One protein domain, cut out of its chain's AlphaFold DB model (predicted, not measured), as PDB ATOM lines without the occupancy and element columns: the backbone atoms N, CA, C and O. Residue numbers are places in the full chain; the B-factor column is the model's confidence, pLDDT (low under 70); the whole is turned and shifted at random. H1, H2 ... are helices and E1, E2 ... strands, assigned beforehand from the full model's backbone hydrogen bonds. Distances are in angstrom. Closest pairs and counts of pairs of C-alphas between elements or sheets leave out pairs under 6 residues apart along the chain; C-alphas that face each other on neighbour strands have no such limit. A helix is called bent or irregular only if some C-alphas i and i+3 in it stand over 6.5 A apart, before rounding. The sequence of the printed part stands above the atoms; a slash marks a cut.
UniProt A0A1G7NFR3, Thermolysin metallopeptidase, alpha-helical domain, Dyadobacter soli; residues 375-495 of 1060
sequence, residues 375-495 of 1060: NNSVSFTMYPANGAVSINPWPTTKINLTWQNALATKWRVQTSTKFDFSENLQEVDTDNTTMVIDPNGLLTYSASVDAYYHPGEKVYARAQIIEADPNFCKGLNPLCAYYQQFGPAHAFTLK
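Overview. This is residues 375 to 495 of the 1060 residues of the protein "Thermolysin metallopeptidase, alpha-helical domain" of Dyadobacter soli (UniProt A0A1G7NFR3). Two strongly twisted sheets lie partly face to face, as a loosely formed sandwich: E3 and E7 of one sheet lie opposite E8, E4 and E5 of the other. The short helix H1 lies in the stretch between E8 and E9. The printed part has 121 residues, with nine named strands and one named helix in the order E1 E2 E3 E4 E5 E6 E7 E8 H1 E9. One sheet runs E1 E3 E7 E6, all antiparallel, and the other E2 E9 E8 E4 E5, mixed; the class is mostly strand. The whole is compact, with a radius of gyration of the C-alphas of 14.3 A and spans of 42 by 31 by 22 A.

Along the chain. E1, residues 380 to 383, begins at C-alpha 380 (110.787, 128.455, 83.840). E2 is residues 388 to 391. E3, residues 396 to 404, is 26.2 A long, and E4, residues 408 to 416, is 23.5 A. E5 is residues 426 to 430 and E6 residues 434 to 437. E7, residues 443 to 452, measures 30.5 A; E8, residues 458 to 468, measures 30.9 A and begins at (109.911, 124.820, 106.052). H1 is residues 478 to 482. E9, residues 490 to 494, ends at C-alpha 494 (104.768, 121.339, 104.653).

Arrangement. E1 is an edge strand, antiparallel to E3, with N 381 and O 402 2.7 A apart. E3 is antiparallel to E7, with N 399 and O 449 at 2.8 A. E6 and E7 form a hairpin, with N 436 and O 444 at 2.8 A. In the other sheet, edge strand E2 is parallel to E9, with N 493 and O 388 at 2.8 A. E9 is antiparallel to E8, with N 461 and O 490 at 2.8 A. E8 is antiparallel to E4, with N 412 and O 464 at 2.8 A. E4 and E5 form a hairpin, with N 413 and O 428 at 2.9 A. Between the sheets, the closest C-alphas of E5 and E7, those of Val 428 and Val 449, are 6.8 A apart; those of E4 and E7, Thr 415 and Ala 451, are 7.0 A apart. H1 is on the mixed sheet at a height over the sheet of 9.2 A, and only grazes the other. H1 is only just irregular, with C-alphas 478 and 481 6.54 A apart; 0 of its 1 O i to N i+4 pairs and 1 of its 2 O i to N i+3 pairs are within hydrogen-bond range.

Size, cuts and confidence. The C-alphas farthest apart, those of Pro 455 and Gly 475, are 43.6 A apart. The printed part has no cut, and no link is long. The mean pLDDT of the printed part is 83.5; residues 375 to 378, 393 to 395 and 476 are under 70.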
ATOM      1  N   ASN A 375     109.462 133.582  91.590       57.62
ATOM      2  CA  ASN A 375     110.794 133.200  91.087       57.62
ATOM      3  C   ASN A 375     110.739 132.436  89.744       57.62
ATOM      4  O   ASN A 375     111.731 131.881  89.267       57.62
ATOM      5  N   ASN A 376     109.562 132.424  89.127       57.44
ATOM      6  CA  ASN A 376     109.271 131.857  87.841       57.44
ATOM      7  C   ASN A 376     109.550 132.911  86.765       57.44
ATOM      8  O   ASN A 376     108.934 133.977  86.738       57.44
ATOM      9  N   SER A 377     110.448 132.602  85.837       61.91
ATOM     10  CA  SER A 377     110.526 133.360  84.589       61.91
ATOM     11  C   SER A 377     109.407 132.898  83.647       61.91
ATOM     12  O   SER A 377     108.889 131.791  83.789       61.91
ATOM     13  N   VAL A 378     109.069 133.690  82.621       63.12
ATOM     14  CA  VAL A 378     108.119 133.265  81.565       63.12
ATOM     15  C   VAL A 378     108.520 131.904  80.966       63.12
ATOM     16  O   VAL A 378     107.677 131.152  80.492       63.12
ATOM     17  N   SER A 379     109.811 131.567  81.015       74.50
ATOM     18  CA  SER A 379     110.366 130.340  80.454       74.50
ATOM     19  C   SER A 379     110.692 129.253  81.480       74.50
ATOM     20  O   SER A 379     111.102 128.188  81.037       74.50
ATOM     21  N   PHE A 380     110.534 129.464  82.794       84.19
ATOM     22  CA  PHE A 380     110.787 128.455  83.840       84.19
ATOM     23  C   PHE A 380     109.914 128.695  85.074       84.19
ATOM     24  O   PHE A 380     109.936 129.788  85.628       84.19
ATOM     25  N   THR A 381     109.214 127.665  85.543       85.69
ATOM     26  CA  THR A 381     108.436 127.667  86.780       85.69
ATOM     27  C   THR A 381     108.804 126.482  87.674       85.69
ATOM     28  O   THR A 381     109.124 125.393  87.190       85.69
ATOM     29  N   MET A 382     108.716 126.677  88.991       87.62
ATOM     30  CA  MET A 382     108.871 125.612  89.983       87.62
ATOM     31  C   MET A 382     107.698 125.595  90.971       87.62
ATOM     32  O   MET A 382     107.256 126.638  91.456       87.62
ATOM     33  N   TYR A 383     107.191 124.395  91.254       87.56
ATOM     34  CA  TYR A 383     106.147 124.118  92.238       87.56
ATOM     35  C   TYR A 383     106.691 123.167  93.321       87.56
ATOM     36  O   TYR A 383     107.358 122.209  92.939       87.56
ATOM     37  N   PRO A 384     106.386 123.343  94.621       89.38
ATOM     38  CA  PRO A 384     105.514 124.369  95.195       89.38
ATOM     39  C   PRO A 384     105.996 125.799  94.940       89.38
ATOM     40  O   PRO A 384     107.191 126.056  94.786       89.38
ATOM     41  N   ALA A 385     105.037 126.719  94.812       81.75
ATOM     42  CA  ALA A 385     105.347 128.128  94.615       81.75
ATOM     43  C   ALA A 385     106.110 128.676  95.830       81.75
ATOM     44  O   ALA A 385     105.948 128.188  96.950       81.75
ATOM     45  N   ASN A 386     106.944 129.690  95.605       78.44
ATOM     46  CA  ASN A 386     107.644 130.367  96.687       78.44
ATOM     47  C   ASN A 386     106.637 131.001  97.669       78.44
ATOM     48  O   ASN A 386     105.654 131.600  97.244       78.44
ATOM     49  N   GLY A 387     106.866 130.843  98.971       71.81
ATOM     50  CA  GLY A 387     105.960 131.251 100.047       71.81
ATOM     51  C   GLY A 387     104.761 130.322 100.281       71.81
ATOM     52  O   GLY A 387     103.965 130.588 101.176       71.81
ATOM     53  N   ALA A 388     104.596 129.234  99.519       80.38
ATOM     54  CA  ALA A 388     103.413 128.390  99.658       80.38
ATOM     55  C   ALA A 388     103.402 127.624 100.994       80.38
ATOM     56  O   ALA A 388     104.403 127.048 101.415       80.38
ATOM     57  N   VAL A 389     102.246 127.572 101.651       82.31
ATOM     58  CA  VAL A 389     102.059 126.889 102.940       82.31
ATOM     59  C   VAL A 389     101.100 125.706 102.807       82.31
ATOM     60  O   VAL A 389     100.342 125.602 101.843       82.31
ATOM     61  N   SER A 390     101.103 124.812 103.798       82.88
ATOM     62  CA  SER A 390     100.193 123.659 103.868       82.88
ATOM     63  C   SER A 390     100.283 122.698 102.672       82.88
ATOM     64  O   SER A 390      99.278 122.147 102.212       82.88
ATOM     65  N   ILE A 391     101.501 122.446 102.191       86.44
ATOM     66  CA  ILE A 391     101.743 121.565 101.043       86.44
ATOM     67  C   ILE A 391     101.536 120.083 101.406       86.44
ATOM     68  O   ILE A 391     102.040 119.594 102.418       86.44
ATOM     69  N   ASN A 392     100.800 119.364 100.548       80.81
ATOM     70  CA  ASN A 392     100.586 117.909 100.579       80.81
ATOM     71  C   ASN A 392     101.308 117.245  99.384       80.81
ATOM     72  O   ASN A 392     101.523 117.923  98.378       80.81
ATOM     73  N   PRO A 393     101.600 115.928  99.407       65.44
ATOM     74  CA  PRO A 393     101.340 114.944 100.461       65.44
ATOM     75  C   PRO A 393     102.551 114.737 101.384       65.44
ATOM     76  O   PRO A 393     103.515 114.066 101.032       65.44
ATOM     77  N   TRP A 394     102.488 115.250 102.610       68.69
ATOM     78  CA  TRP A 394     103.529 115.018 103.617       68.69
ATOM     79  C   TRP A 394     103.907 113.519 103.786       68.69
ATOM     80  O   TRP A 394     103.019 112.657 103.716       68.69
ATOM     81  N   PRO A 395     105.195 113.171 104.037       68.38
ATOM     82  CA  PRO A 395     106.425 113.981 103.970       68.38
ATOM     83  C   PRO A 395     106.984 114.133 102.554       68.38
ATOM     84  O   PRO A 395     108.003 114.793 102.368       68.38
ATOM     85  N   THR A 396     106.382 113.463 101.571       78.94
ATOM     86  CA  THR A 396     106.880 113.421 100.199       78.94
ATOM     87  C   THR A 396     106.349 114.617  99.436       78.94
ATOM     88  O   THR A 396     105.230 114.607  98.928       78.94
ATOM     89  N   THR A 397     107.172 115.649  99.313       82.62
ATOM     90  CA  THR A 397     106.802 116.816  98.517       82.62
ATOM     91  C   THR A 397     107.356 116.681  97.117       82.62
ATOM     92  O   THR A 397     108.560 116.504  96.931       82.62
ATOM     93  N   LYS A 398     106.463 116.763  96.130       88.69
ATOM     94  CA  LYS A 398     106.834 116.783  94.717       88.69
ATOM     95  C   LYS A 398     107.277 118.179  94.327       88.69
ATOM     96  O   LYS A 398     106.456 119.095  94.325       88.69
ATOM     97  N   ILE A 399     108.548 118.311  93.965       92.12
ATOM     98  CA  ILE A 399     109.077 119.515  93.335       92.12
ATOM     99  C   ILE A 399     108.934 119.345  91.828       92.12
ATOM    100  O   ILE A 399     109.625 118.524  91.224       92.12
ATOM    101  N   ASN A 400     108.010 120.087  91.229       91.75
ATOM    102  CA  ASN A 400     107.776 120.068  89.792       91.75
ATOM    103  C   ASN A 400     108.466 121.265  89.152       91.75
ATOM    104  O   ASN A 400     108.267 122.398  89.578       91.75
ATOM    105  N   LEU A 401     109.234 121.008  88.104       90.50
ATOM    106  CA  LEU A 401     109.862 122.010  87.255       90.50
ATOM    107  C   LEU A 401     109.106 122.049  85.933       90.50
ATOM    108  O   LEU A 401     108.797 120.990  85.388       90.50
ATOM    109  N   THR A 402     108.846 123.233  85.393       89.19
ATOM    110  CA  THR A 402     108.282 123.407  84.047       89.19
ATOM    111  C   THR A 402     109.076 124.478  83.312       89.19
ATOM    112  O   THR A 402     109.422 125.482  83.916       89.19
ATOM    113  N   TRP A 403     109.403 124.307  82.033       88.19
ATOM    114  CA  TRP A 403     110.138 125.320  81.264       88.19
ATOM    115  C   TRP A 403     109.763 125.310  79.783       88.19
ATOM    116  O   TRP A 403     109.212 124.334  79.284       88.19
ATOM    117  N   GLN A 404     110.039 126.402  79.068       85.62
ATOM    118  CA  GLN A 404     109.604 126.594  77.682       85.62
ATOM    119  C   GLN A 404     110.763 126.900  76.729       85.62
ATOM    120  O   GLN A 404     111.777 127.471  77.123       85.62
ATOM    121  N   ASN A 405     110.570 126.566  75.448       71.56
ATOM    122  CA  ASN A 405     111.349 127.050  74.294       71.56
ATOM    123  C   ASN A 405     112.859 126.732  74.251       71.56
ATOM    124  O   ASN A 405     113.517 127.106  73.281       71.56
ATOM    125  N   ALA A 406     113.411 125.999  75.220       74.00
ATOM    126  CA  ALA A 406     114.774 125.478  75.150       74.00
ATOM    127  C   ALA A 406     114.890 124.111  75.835       74.00
ATOM    128  O   ALA A 406     114.419 123.914  76.955       74.00
ATOM    129  N   LEU A 407     115.519 123.150  75.155       77.75
ATOM    130  CA  LEU A 407     115.671 121.790  75.665       77.75
ATOM    131  C   LEU A 407     116.844 121.714  76.657       77.75
ATOM    132  O   LEU A 407     118.007 121.786  76.261       77.75
ATOM    133  N   ALA A 408     116.515 121.536  77.936       83.88
ATOM    134  CA  ALA A 408     117.428 121.079  78.978       83.88
ATOM    135  C   ALA A 408     117.193 119.576  79.181       83.88
ATOM    136  O   ALA A 408     116.057 119.164  79.418       83.88
ATOM    137  N   THR A 409     118.233 118.755  79.040       84.88
ATOM    138  CA  THR A 409     118.109 117.288  79.105       84.88
ATOM    139  C   THR A 409     118.215 116.762  80.526       84.88
ATOM    140  O   THR A 409     117.679 115.694  80.816       84.88
ATOM    141  N   LYS A 410     118.866 117.510  81.426       92.06
ATOM    142  CA  LYS A 410     119.027 117.096  82.818       92.06
ATOM    143  C   LYS A 410     119.025 118.276  83.781       92.06
ATOM    144  O   LYS A 410     119.769 119.247  83.612       92.06
ATOM    145  N   TRP A 411     118.225 118.140  84.832       93.31
ATOM    146  CA  TRP A 411     118.122 119.094  85.929       93.31
ATOM    147  C   TRP A 411     118.671 118.501  87.218       93.31
ATOM    148  O   TRP A 411     118.594 117.295  87.448       93.31
ATOM    149  N   ARG A 412     119.179 119.377  88.078       94.75
ATOM    150  CA  ARG A 412     119.506 119.081  89.468       94.75
ATOM    151  C   ARG A 412     118.666 119.957  90.368       94.75
ATOM    152  O   ARG A 412     118.699 121.178  90.231       94.75
ATOM    153  N   VAL A 413     117.963 119.334  91.304       94.81
ATOM    154  CA  VAL A 413     117.186 120.015  92.336       94.81
ATOM    155  C   VAL A 413     117.858 119.792  93.679       94.81
ATOM    156  O   VAL A 413     118.172 118.659  94.044       94.81
ATOM    157  N   GLN A 414     118.068 120.878  94.411       94.50
ATOM    158  CA  GLN A 414     118.459 120.840  95.812       94.50
ATOM    159  C   GLN A 414     117.280 121.246  96.676       94.50
ATOM    160  O   GLN A 414     116.591 122.213  96.357       94.50
ATOM    161  N   THR A 415     117.094 120.544  97.787       93.44
ATOM    162  CA  THR A 415     116.170 120.928  98.850       93.44
ATOM    163  C   THR A 415     116.880 120.953 100.200       93.44
ATOM    164  O   THR A 415     117.821 120.193 100.408       93.44
ATOM    165  N   SER A 416     116.458 121.807 101.128       91.88
ATOM    166  CA  SER A 416     117.056 121.932 102.466       91.88
ATOM    167  C   SER A 416     116.046 122.495 103.464       91.88
ATOM    168  O   SER A 416     115.088 123.149 103.062       91.88
ATOM    169  N   THR A 417     116.266 122.292 104.765       89.00
ATOM    170  CA  THR A 417     115.513 122.993 105.825       89.00
ATOM    171  C   THR A 417     116.046 124.401 106.102       89.00
ATOM    172  O   THR A 417     115.475 125.132 106.908       89.00
ATOM    173  N   LYS A 418     117.122 124.817 105.420       83.81
ATOM    174  CA  LYS A 418     117.746 126.131 105.574       83.81
ATOM    175  C   LYS A 418     118.036 126.774 104.218       83.81
ATOM    176  O   LYS A 418     118.415 126.099 103.265       83.81
ATOM    177  N   PHE A 419     117.878 128.094 104.133       72.50
ATOM    178  CA  PHE A 419     117.976 128.829 102.867       72.50
ATOM    179  C   PHE A 419     119.375 128.815 102.234       72.50
ATOM    180  O   PHE A 419     119.511 128.944 101.021       72.50
ATOM    181  N   ASP A 420     120.420 128.651 103.048       78.00
ATOM    182  CA  ASP A 420     121.809 128.536 102.597       78.00
ATOM    183  C   ASP A 420     122.166 127.111 102.136       78.00
ATOM    184  O   ASP A 420     123.298 126.858 101.721       78.00
ATOM    185  N   PHE A 421     121.198 126.188 102.179       86.69
ATOM    186  CA  PHE A 421     121.337 124.782 101.809       86.69
ATOM    187  C   PHE A 421     122.372 124.011 102.649       86.69
ATOM    188  O   PHE A 421     122.940 123.025 102.179       86.69
ATOM    189  N   SER A 422     122.617 124.435 103.897       85.31
ATOM    190  CA  SER A 422     123.595 123.801 104.803       85.31
ATOM    191  C   SER A 422     123.032 122.701 105.713       85.31
ATOM    192  O   SER A 422     123.809 121.971 106.329       85.31
ATOM    193  N   GLU A 423     121.706 122.540 105.791       87.44
ATOM    194  CA  GLU A 423     121.043 121.628 106.735       87.44
ATOM    195  C   GLU A 423     120.039 120.695 106.042       87.44
ATOM    196  O   GLU A 423     119.289 121.121 105.163       87.44
ATOM    197  N   ASN A 424     120.020 119.408 106.421       86.69
ATOM    198  CA  ASN A 424     119.119 118.384 105.864       86.69
ATOM    199  C   ASN A 424     119.030 118.425 104.322       86.69
ATOM    200  O   ASN A 424     117.963 118.257 103.724       86.69
ATOM    201  N   LEU A 425     120.170 118.698 103.679       91.88
ATOM    202  CA  LEU A 425     120.281 118.868 102.238       91.88
ATOM    203  C   LEU A 425     119.935 117.562 101.519       91.88
ATOM    204  O   LEU A 425     120.501 116.506 101.812       91.88
ATOM    205  N   GLN A 426     119.050 117.644 100.532       92.19
ATOM    206  CA  GLN A 426     118.826 116.580  99.563       92.19
ATOM    207  C   GLN A 426     119.101 117.112  98.170       92.19
ATOM    208  O   GLN A 426     118.668 118.201  97.809       92.19
ATOM    209  N   GLU A 427     119.819 116.322  97.385       94.06
ATOM    210  CA  GLU A 427     120.142 116.635  96.003       94.06
ATOM    211  C   GLU A 427     119.634 115.499  95.123       94.06
ATOM    212  O   GLU A 427     119.915 114.324  95.385       94.06
ATOM    213  N   VAL A 428     118.829 115.847  94.122       93.69
ATOM    214  CA  VAL A 428     118.196 114.889  93.216       93.69
ATOM    215  C   VAL A 428     118.374 115.370  91.783       93.69
ATOM    216  O   VAL A 428     117.942 116.463  91.418       93.69
ATOM    217  N   ASP A 429     119.003 114.529  90.969       94.50
ATOM    218  CA  ASP A 429     119.088 114.721  89.525       94.50
ATOM    219  C   ASP A 429     117.859 114.101  88.848       94.50
ATOM    220  O   ASP A 429     117.402 113.029  89.248       94.50
ATOM    221  N   THR A 430     117.342 114.747  87.802       92.38
ATOM    222  CA  THR A 430     116.229 114.229  86.999       92.38
ATOM    223  C   THR A 430     116.442 114.483  85.508       92.38
ATOM    224  O   THR A 430     116.777 115.591  85.082       92.38
ATOM    225  N   ASP A 431     116.260 113.428  84.725       88.69
ATOM    226  CA  ASP A 431     116.251 113.368  83.258       88.69
ATOM    227  C   ASP A 431     114.876 112.928  82.708       88.69
ATOM    228  O   ASP A 431     114.660 112.894  81.495       88.69
ATOM    229  N   ASN A 432     113.909 112.660  83.599       80.38
ATOM    230  CA  ASN A 432     112.525 112.286  83.288       80.38
ATOM    231  C   ASN A 432     111.707 113.498  82.821       80.38
ATOM    232  O   ASN A 432     110.779 113.956  83.494       80.38
ATOM    233  N   THR A 433     112.079 114.035  81.666       83.50
ATOM    234  CA  THR A 433     111.412 115.186  81.061       83.50
ATOM    235  C   THR A 433     110.184 114.742  80.263       83.50
ATOM    236  O   THR A 433     110.246 113.815  79.454       83.50
ATOM    237  N   THR A 434     109.044 115.392  80.485       87.50
ATOM    238  CA  THR A 434     107.842 115.228  79.654       87.50
ATOM    239  C   THR A 434     107.602 116.493  78.842       87.50
ATOM    240  O   THR A 434     107.914 117.584  79.309       87.50
ATOM    241  N   MET A 435     107.093 116.358  77.618       86.38
ATOM    242  CA  MET A 435     106.865 117.475  76.695       86.38
ATOM    243  C   MET A 435     105.372 117.593  76.382       86.38
ATOM    244  O   MET A 435     104.723 116.600  76.052       86.38
ATOM    245  N   VAL A 436     104.844 118.811  76.454       84.56
ATOM    246  CA  VAL A 436     103.454 119.157  76.148       84.56
ATOM    247  C   VAL A 436     103.439 120.430  75.299       84.56
ATOM    248  O   VAL A 436     104.233 121.343  75.516       84.56
ATOM    249  N   ILE A 437     102.541 120.494  74.318       81.44
ATOM    250  CA  ILE A 437     102.274 121.721  73.559       81.44
ATOM    251  C   ILE A 437     101.256 122.535  74.360       81.44
ATOM    252  O   ILE A 437     100.173 122.031  74.660       81.44
ATOM    253  N   ASP A 438     101.608 123.762  74.740       74.31
ATOM    254  CA  ASP A 438     100.699 124.639  75.476       74.31
ATOM    255  C   ASP A 438      99.562 125.173  74.570       74.31
ATOM    256  O   ASP A 438      99.626 125.048  73.341       74.31
ATOM    257  N   PRO A 439      98.497 125.777  75.133       74.00
ATOM    258  CA  PRO A 439      97.382 126.317  74.348       74.00
ATOM    259  C   PRO A 439      97.771 127.392  73.319       74.00
ATOM    260  O   PRO A 439      96.993 127.667  72.407       74.00
ATOM    261  N   ASN A 440      98.959 127.989  73.448       74.19
ATOM    262  CA  ASN A 440      99.501 128.999  72.543       74.19
ATOM    263  C   ASN A 440     100.419 128.388  71.465       74.19
ATOM    264  O   ASN A 440     100.974 129.121  70.646       74.19
ATOM    265  N   GLY A 441     100.578 127.060  71.444       75.50
ATOM    266  CA  GLY A 441     101.421 126.338  70.494       75.50
ATOM    267  C   GLY A 441     102.907 126.295  70.864       75.50
ATOM    268  O   GLY A 441     103.715 125.892  70.025       75.50
ATOM    269  N   LEU A 442     103.291 126.697  72.081       79.00
ATOM    270  CA  LEU A 442     104.677 126.652  72.555       79.00
ATOM    271  C   LEU A 442     105.015 125.284  73.155       79.00
ATOM    272  O   LEU A 442     104.191 124.629  73.797       79.00
ATOM    273  N   LEU A 443     106.268 124.861  72.976       84.25
ATOM    274  CA  LEU A 443     106.786 123.635  73.578       84.25
ATOM    275  C   LEU A 443     107.108 123.877  75.053       84.25
ATOM    276  O   LEU A 443     108.020 124.642  75.379       84.25
ATOM    277  N   THR A 444     106.373 123.188  75.921       87.12
ATOM    278  CA  THR A 444     106.555 123.196  77.371       87.12
ATOM    279  C   THR A 444     107.082 121.841  77.827       87.12
ATOM    280  O   THR A 444     106.543 120.795  77.473       87.12
ATOM    281  N   TYR A 445     108.136 121.856  78.626       88.88
ATOM    282  CA  TYR A 445     108.757 120.684  79.222       88.88
ATOM    283  C   TYR A 445     108.491 120.670  80.722       88.88
ATOM    284  O   TYR A 445     108.394 121.736  81.326       88.88
ATOM    285  N   SER A 446     108.414 119.494  81.337       90.12
ATOM    286  CA  SER A 446     108.322 119.372  82.790       90.12
ATOM    287  C   SER A 446     109.110 118.190  83.341       90.12
ATOM    288  O   SER A 446     109.312 117.189  82.655       90.12
ATOM    289  N   ALA A 447     109.550 118.313  84.588       91.06
ATOM    290  CA  ALA A 447     110.214 117.268  85.359       91.06
ATOM    291  C   ALA A 447     109.714 117.301  86.809       91.06
ATOM    292  O   ALA A 447     109.220 118.325  87.277       91.06
ATOM    293  N   SER A 448     109.836 116.190  87.534       91.56
ATOM    294  CA  SER A 448     109.415 116.093  88.936       91.56
ATOM    295  C   SER A 448     110.463 115.346  89.755       91.56
ATOM    296  O   SER A 448     111.042 114.371  89.269       91.56
ATOM    297  N   VAL A 449     110.700 115.796  90.988       92.25
ATOM    298  CA  VAL A 449     111.518 115.093  91.985       92.25
ATOM    299  C   VAL A 449     110.782 115.015  93.318       92.25
ATOM    300  O   VAL A 449     110.023 115.915  93.672       92.25
ATOM    301  N   ASP A 450     111.025 113.945  94.067       89.56
ATOM    302  CA  ASP A 450     110.465 113.757  95.403       89.56
ATOM    303  C   ASP A 450     111.489 114.181  96.470       89.56
ATOM    304  O   ASP A 450     112.634 113.715  96.476       89.56
ATOM    305  N   ALA A 451     111.061 115.045  97.390       88.50
ATOM    306  CA  ALA A 451     111.830 115.491  98.548       88.50
ATOM    307  C   ALA A 451     111.159 115.039  99.855       88.50
ATOM    308  O   ALA A 451     109.930 114.959  99.928       88.50
ATOM    309  N   TYR A 452     111.960 114.732 100.880       87.19
ATOM    310  CA  TYR A 452     111.497 114.071 102.106       87.19
ATOM    311  C   TYR A 452     111.815 114.916 103.351       87.19
ATOM    312  O   TYR A 452     112.963 114.926 103.778       87.19
ATOM    313  N   TYR A 453     110.811 115.543 103.970       87.12
ATOM    314  CA  TYR A 453     110.978 116.361 105.187       87.12
ATOM    315  C   TYR A 453     109.874 116.108 106.224       87.12
ATOM    316  O   TYR A 453     108.820 115.555 105.897       87.12
ATOM    317  N   HIS A 454     110.112 116.472 107.484       85.69
ATOM    318  CA  HIS A 454     109.130 116.313 108.558       85.69
ATOM    319  C   HIS A 454     107.909 117.230 108.349       85.69
ATOM    320  O   HIS A 454     107.983 118.234 107.638       85.69
ATOM    321  N   PRO A 455     106.739 116.886 108.917       83.88
ATOM    322  CA  PRO A 455     105.550 117.723 108.769       83.88
ATOM    323  C   PRO A 455     105.763 119.037 109.508       83.88
ATOM    324  O   PRO A 455     106.473 119.081 110.508       83.88
ATOM    325  N   GLY A 456     105.174 120.112 108.986       83.31
ATOM    326  CA  GLY A 456     105.377 121.459 109.516       83.31
ATOM    327  C   GLY A 456     106.739 122.077 109.186       83.31
ATOM    328  O   GLY A 456     106.911 123.274 109.397       83.31
ATOM    329  N   GLU A 457     107.700 121.320 108.637       86.38
ATOM    330  CA  GLU A 457     108.992 121.891 108.259       86.38
ATOM    331  C   GLU A 457     108.862 122.853 107.081       86.38
ATOM    332  O   GLU A 457     108.121 122.631 106.114       86.38
ATOM    333  N   LYS A 458     109.657 123.916 107.160       86.50
ATOM    334  CA  LYS A 458     109.911 124.820 106.052       86.50
ATOM    335  C   LYS A 458     111.036 124.259 105.197       86.50
ATOM    336  O   LYS A 458     112.117 123.957 105.697       86.50
ATOM    337  N   VAL A 459     110.773 124.136 103.905       90.12
ATOM    338  CA  VAL A 459     111.677 123.549 102.922       90.12
ATOM    339  C   VAL A 459     112.027 124.604 101.885       90.12
ATOM    340  O   VAL A 459     111.153 125.280 101.348       90.12
ATOM    341  N   TYR A 460     113.314 124.728 101.591       88.62
ATOM    342  CA  TYR A 460     113.866 125.569 100.537       88.62
ATOM    343  C   TYR A 460     114.254 124.673  99.371       88.62
ATOM    344  O   TYR A 460     114.965 123.696  99.586       88.62
ATOM    345  N   ALA A 461     113.813 124.982  98.155       91.00
ATOM    346  CA  ALA A 461     114.135 124.240  96.941       91.00
ATOM    347  C   ALA A 461     114.756 125.153  95.883       91.00
ATOM    348  O   ALA A 461     114.287 126.265  95.690       91.00
ATOM    349  N   ARG A 462     115.776 124.695  95.159       89.31
ATOM    350  CA  ARG A 462     116.352 125.406  94.002       89.31
ATOM    351  C   ARG A 462     116.760 124.424  92.916       89.31
ATOM    352  O   ARG A 462     117.046 123.264  93.213       89.31
ATOM    353  N   ALA A 463     116.823 124.888  91.673       91.25
ATOM    354  CA  ALA A 463     117.158 124.045  90.531       91.25
ATOM    355  C   ALA A 463     118.268 124.655  89.663       91.25
ATOM    356  O   ALA A 463     118.386 125.876  89.559       91.25
ATOM    357  N   GLN A 464     119.071 123.792  89.040       91.31
ATOM    358  CA  GLN A 464     120.031 124.151  87.997       91.31
ATOM    359  C   GLN A 464     119.960 123.158  86.838       91.31
ATOM    360  O   GLN A 464     119.664 121.974  87.025       91.31
ATOM    361  N   ILE A 465     120.295 123.630  85.647       91.12
ATOM    362  CA  ILE A 465     120.474 122.801  84.461       91.12
ATOM    363  C   ILE A 465     121.902 122.273  84.487       91.12
ATOM    364  O   ILE A 465     122.856 123.051  84.523       91.12
ATOM    365  N   ILE A 466     122.059 120.953  84.461       93.50
ATOM    366  CA  ILE A 466     123.380 120.308  84.445       93.50
ATOM    367  C   ILE A 466     123.748 119.752  83.069       93.50
ATOM    368  O   ILE A 466     124.928 119.539  82.805       93.50
ATOM    369  N   GLU A 467     122.766 119.572  82.180       91.31
ATOM    370  CA  GLU A 467     122.987 119.128  80.804       91.31
ATOM    371  C   GLU A 467     121.957 119.759  79.851       91.31
ATOM    372  O   GLU A 467     120.757 119.791  80.143       91.31
ATOM    373  N   ALA A 468     122.434 120.296  78.723       88.19
ATOM    374  CA  ALA A 468     121.625 120.935  77.684       88.19
ATOM    375  C   ALA A 468     122.348 120.918  76.321       88.19
ATOM    376  O   ALA A 468     123.516 120.534  76.238       88.19
ATOM    377  N   ASP A 469     121.663 121.351  75.256       82.38
ATOM    378  CA  ASP A 469     122.239 121.452  73.904       82.38
ATOM    379  C   ASP A 469     123.529 122.315  73.872       82.38
ATOM    380  O   ASP A 469     123.594 123.346  74.546       82.38
ATOM    381  N   PRO A 470     124.551 121.983  73.054       79.62
ATOM    382  CA  PRO A 470     125.790 122.768  72.950       79.62
ATOM    383  C   PRO A 470     125.612 124.247  72.563       79.62
ATOM    384  O   PRO A 470     126.518 125.058  72.768       79.62
ATOM    385  N   ASN A 471     124.471 124.619  71.978       79.94
ATOM    386  CA  ASN A 471     124.116 125.996  71.641       79.94
ATOM    387  C   ASN A 471     123.066 126.592  72.593       79.94
ATOM    388  O   ASN A 471     122.577 127.684  72.316       79.94
ATOM    389  N   PHE A 472     122.743 125.935  73.712       84.12
ATOM    390  CA  PHE A 472     121.695 126.352  74.652       84.12
ATOM    391  C   PHE A 472     121.864 127.797  75.138       84.12
ATOM    392  O   PHE A 472     120.903 128.558  75.180       84.12
ATOM    393  N   CYS A 473     123.098 128.199  75.437       82.38
ATOM    394  CA  CYS A 473     123.442 129.554  75.872       82.38
ATOM    395  C   CYS A 473     123.759 130.535  74.726       82.38
ATOM    396  O   CYS A 473     124.229 131.643  74.983       82.38
ATOM    397  N   LYS A 474     123.557 130.162  73.453       78.31
ATOM    398  CA  LYS A 474     123.767 131.078  72.319       78.31
ATOM    399  C   LYS A 474     122.485 131.858  72.016       78.31
ATOM    400  O   LYS A 474     121.420 131.274  71.861       78.31
ATOM    401  N   GLY A 475     122.611 133.178  71.855       70.06
ATOM    402  CA  GLY A 475     121.474 134.084  71.647       70.06
ATOM    403  C   GLY A 475     120.829 134.543  72.962       70.06
ATOM    404  O   GLY A 475     121.386 134.342  74.037       70.06
ATOM    405  N   LEU A 476     119.661 135.185  72.881       68.94
ATOM    406  CA  LEU A 476     118.902 135.670  74.043       68.94
ATOM    407  C   LEU A 476     118.058 134.540  74.669       68.94
ATOM    408  O   LEU A 476     116.832 134.628  74.687       68.94
ATOM    409  N   ASN A 477     118.693 133.458  75.141       75.19
ATOM    410  CA  ASN A 477     117.996 132.406  75.890       75.19
ATOM    411  C   ASN A 477     117.959 132.754  77.392       75.19
ATOM    412  O   ASN A 477     119.009 132.702  78.042       75.19
ATOM    413  N   PRO A 478     116.782 133.059  77.972       71.94
ATOM    414  CA  PRO A 478     116.671 133.432  79.382       71.94
ATOM    415  C   PRO A 478     117.055 132.294  80.342       71.94
ATOM    416  O   PRO A 478     117.468 132.565  81.466       71.94
ATOM    417  N   LEU A 479     116.992 131.029  79.908       81.31
ATOM    418  CA  LEU A 479     117.348 129.876  80.743       81.31
ATOM    419  C   LEU A 479     118.856 129.649  80.871       81.31
ATOM    420  O   LEU A 479     119.277 128.837  81.692       81.31
ATOM    421  N   CYS A 480     119.684 130.365  80.102       80.56
ATOM    422  CA  CYS A 480     121.138 130.247  80.207       80.56
ATOM    423  C   CYS A 480     121.657 130.607  81.612       80.56
ATOM    424  O   CYS A 480     122.637 130.023  82.065       80.56
ATOM    425  N   ALA A 481     120.964 131.495  82.336       74.44
ATOM    426  CA  ALA A 481     121.302 131.846  83.717       74.44
ATOM    427  C   ALA A 481     121.227 130.655  84.692       74.44
ATOM    428  O   ALA A 481     121.857 130.692  85.742       74.44
ATOM    429  N   TYR A 482     120.493 129.592  84.344       83.31
ATOM    430  CA  TYR A 482     120.385 128.372  85.149       83.31
ATOM    431  C   TYR A 482     121.337 127.263  84.683       83.31
ATOM    432  O   TYR A 482     121.370 126.185  85.276       83.31
ATOM    433  N   TYR A 483     122.102 127.478  83.607       85.38
ATOM    434  CA  TYR A 483     123.067 126.495  83.125       85.38
ATOM    435  C   TYR A 483     124.297 126.476  84.032       85.38
ATOM    436  O   TYR A 483     125.038 127.452  84.114       85.38
ATOM    437  N   GLN A 484     124.505 125.348  84.717       82.56
ATOM    438  CA  GLN A 484     125.571 125.127  85.703       82.56
ATOM    439  C   GLN A 484     125.532 126.067  86.923       82.56
ATOM    440  O   GLN A 484     126.489 126.100  87.698       82.56
ATOM    441  N   GLN A 485     124.442 126.811  87.110       81.56
ATOM    442  CA  GLN A 485     124.231 127.713  88.239       81.56
ATOM    443  C   GLN A 485     122.822 127.512  88.791       81.56
ATOM    444  O   GLN A 485     121.858 127.409  88.033       81.56
ATOM    445  N   PHE A 486     122.695 127.456  90.116       83.31
ATOM    446  CA  PHE A 486     121.386 127.382  90.749       83.31
ATOM    447  C   PHE A 486     120.627 128.696  90.612       83.31
ATOM    448  O   PHE A 486     121.157 129.770  90.892       83.31
ATOM    449  N   GLY A 487     119.358 128.576  90.225       74.75
ATOM    450  CA  GLY A 487     118.397 129.661  90.325       74.75
ATOM    451  C   GLY A 487     118.074 130.037  91.778       74.75
ATOM    452  O   GLY A 487     118.553 129.391  92.719       74.75
ATOM    453  N   PRO A 488     117.235 131.067  91.969       71.69
ATOM    454  CA  PRO A 488     116.780 131.482  93.291       71.69
ATOM    455  C   PRO A 488     116.003 130.354  93.987       71.69
ATOM    456  O   PRO A 488     115.376 129.519  93.326       71.69
ATOM    457  N   ALA A 489     116.047 130.310  95.322       79.50
ATOM    458  CA  ALA A 489     115.334 129.280  96.067       79.50
ATOM    459  C   ALA A 489     113.849 129.629  96.240       79.50
ATOM    460  O   ALA A 489     113.456 130.789  96.330       79.50
ATOM    461  N   HIS A 490     113.004 128.605  96.271       82.19
ATOM    462  CA  HIS A 490     111.611 128.690  96.675       82.19
ATOM    463  C   HIS A 490     111.501 128.121  98.080       82.19
ATOM    464  O   HIS A 490     111.856 126.963  98.295       82.19
ATOM    465  N   ALA A 491     110.991 128.907  99.015       83.88
ATOM    466  CA  ALA A 491     110.599 128.408 100.321       83.88
ATOM    467  C   ALA A 491     109.132 127.978 100.297       83.88
ATOM    468  O   ALA A 491     108.295 128.670  99.728       83.88
ATOM    469  N   PHE A 492     108.802 126.869 100.940       85.31
ATOM    470  CA  PHE A 492     107.423 126.459 101.186       85.31
ATOM    471  C   PHE A 492     107.345 125.638 102.474       85.31
ATOM    472  O   PHE A 492     108.319 125.008 102.882       85.31
ATOM    473  N   THR A 493     106.183 125.632 103.118       86.38
ATOM    474  CA  THR A 493     105.975 124.941 104.396       86.38
ATOM    475  C   THR A 493     105.085 123.723 104.203       86.38
ATOM    476  O   THR A 493     103.990 123.806 103.630       86.38
ATOM    477  N   LEU A 494     105.547 122.572 104.690       87.00
ATOM    478  CA  LEU A 494     104.768 121.339 104.653       87.00
ATOM    479  C   LEU A 494     103.606 121.421 105.632       87.00
ATOM    480  O   LEU A 494     103.741 121.966 106.724       87.00
ATOM    481  N   LYS A 495     102.456 120.856 105.262       84.00
ATOM    482  CA  LYS A 495     101.306 120.816 106.168       84.00
ATOM    483  C   LYS A 495     101.675 120.061 107.450       84.00
ATOM    484  O   LYS A 495     102.023 118.881 107.378       84.00
TER     485      LYS A 495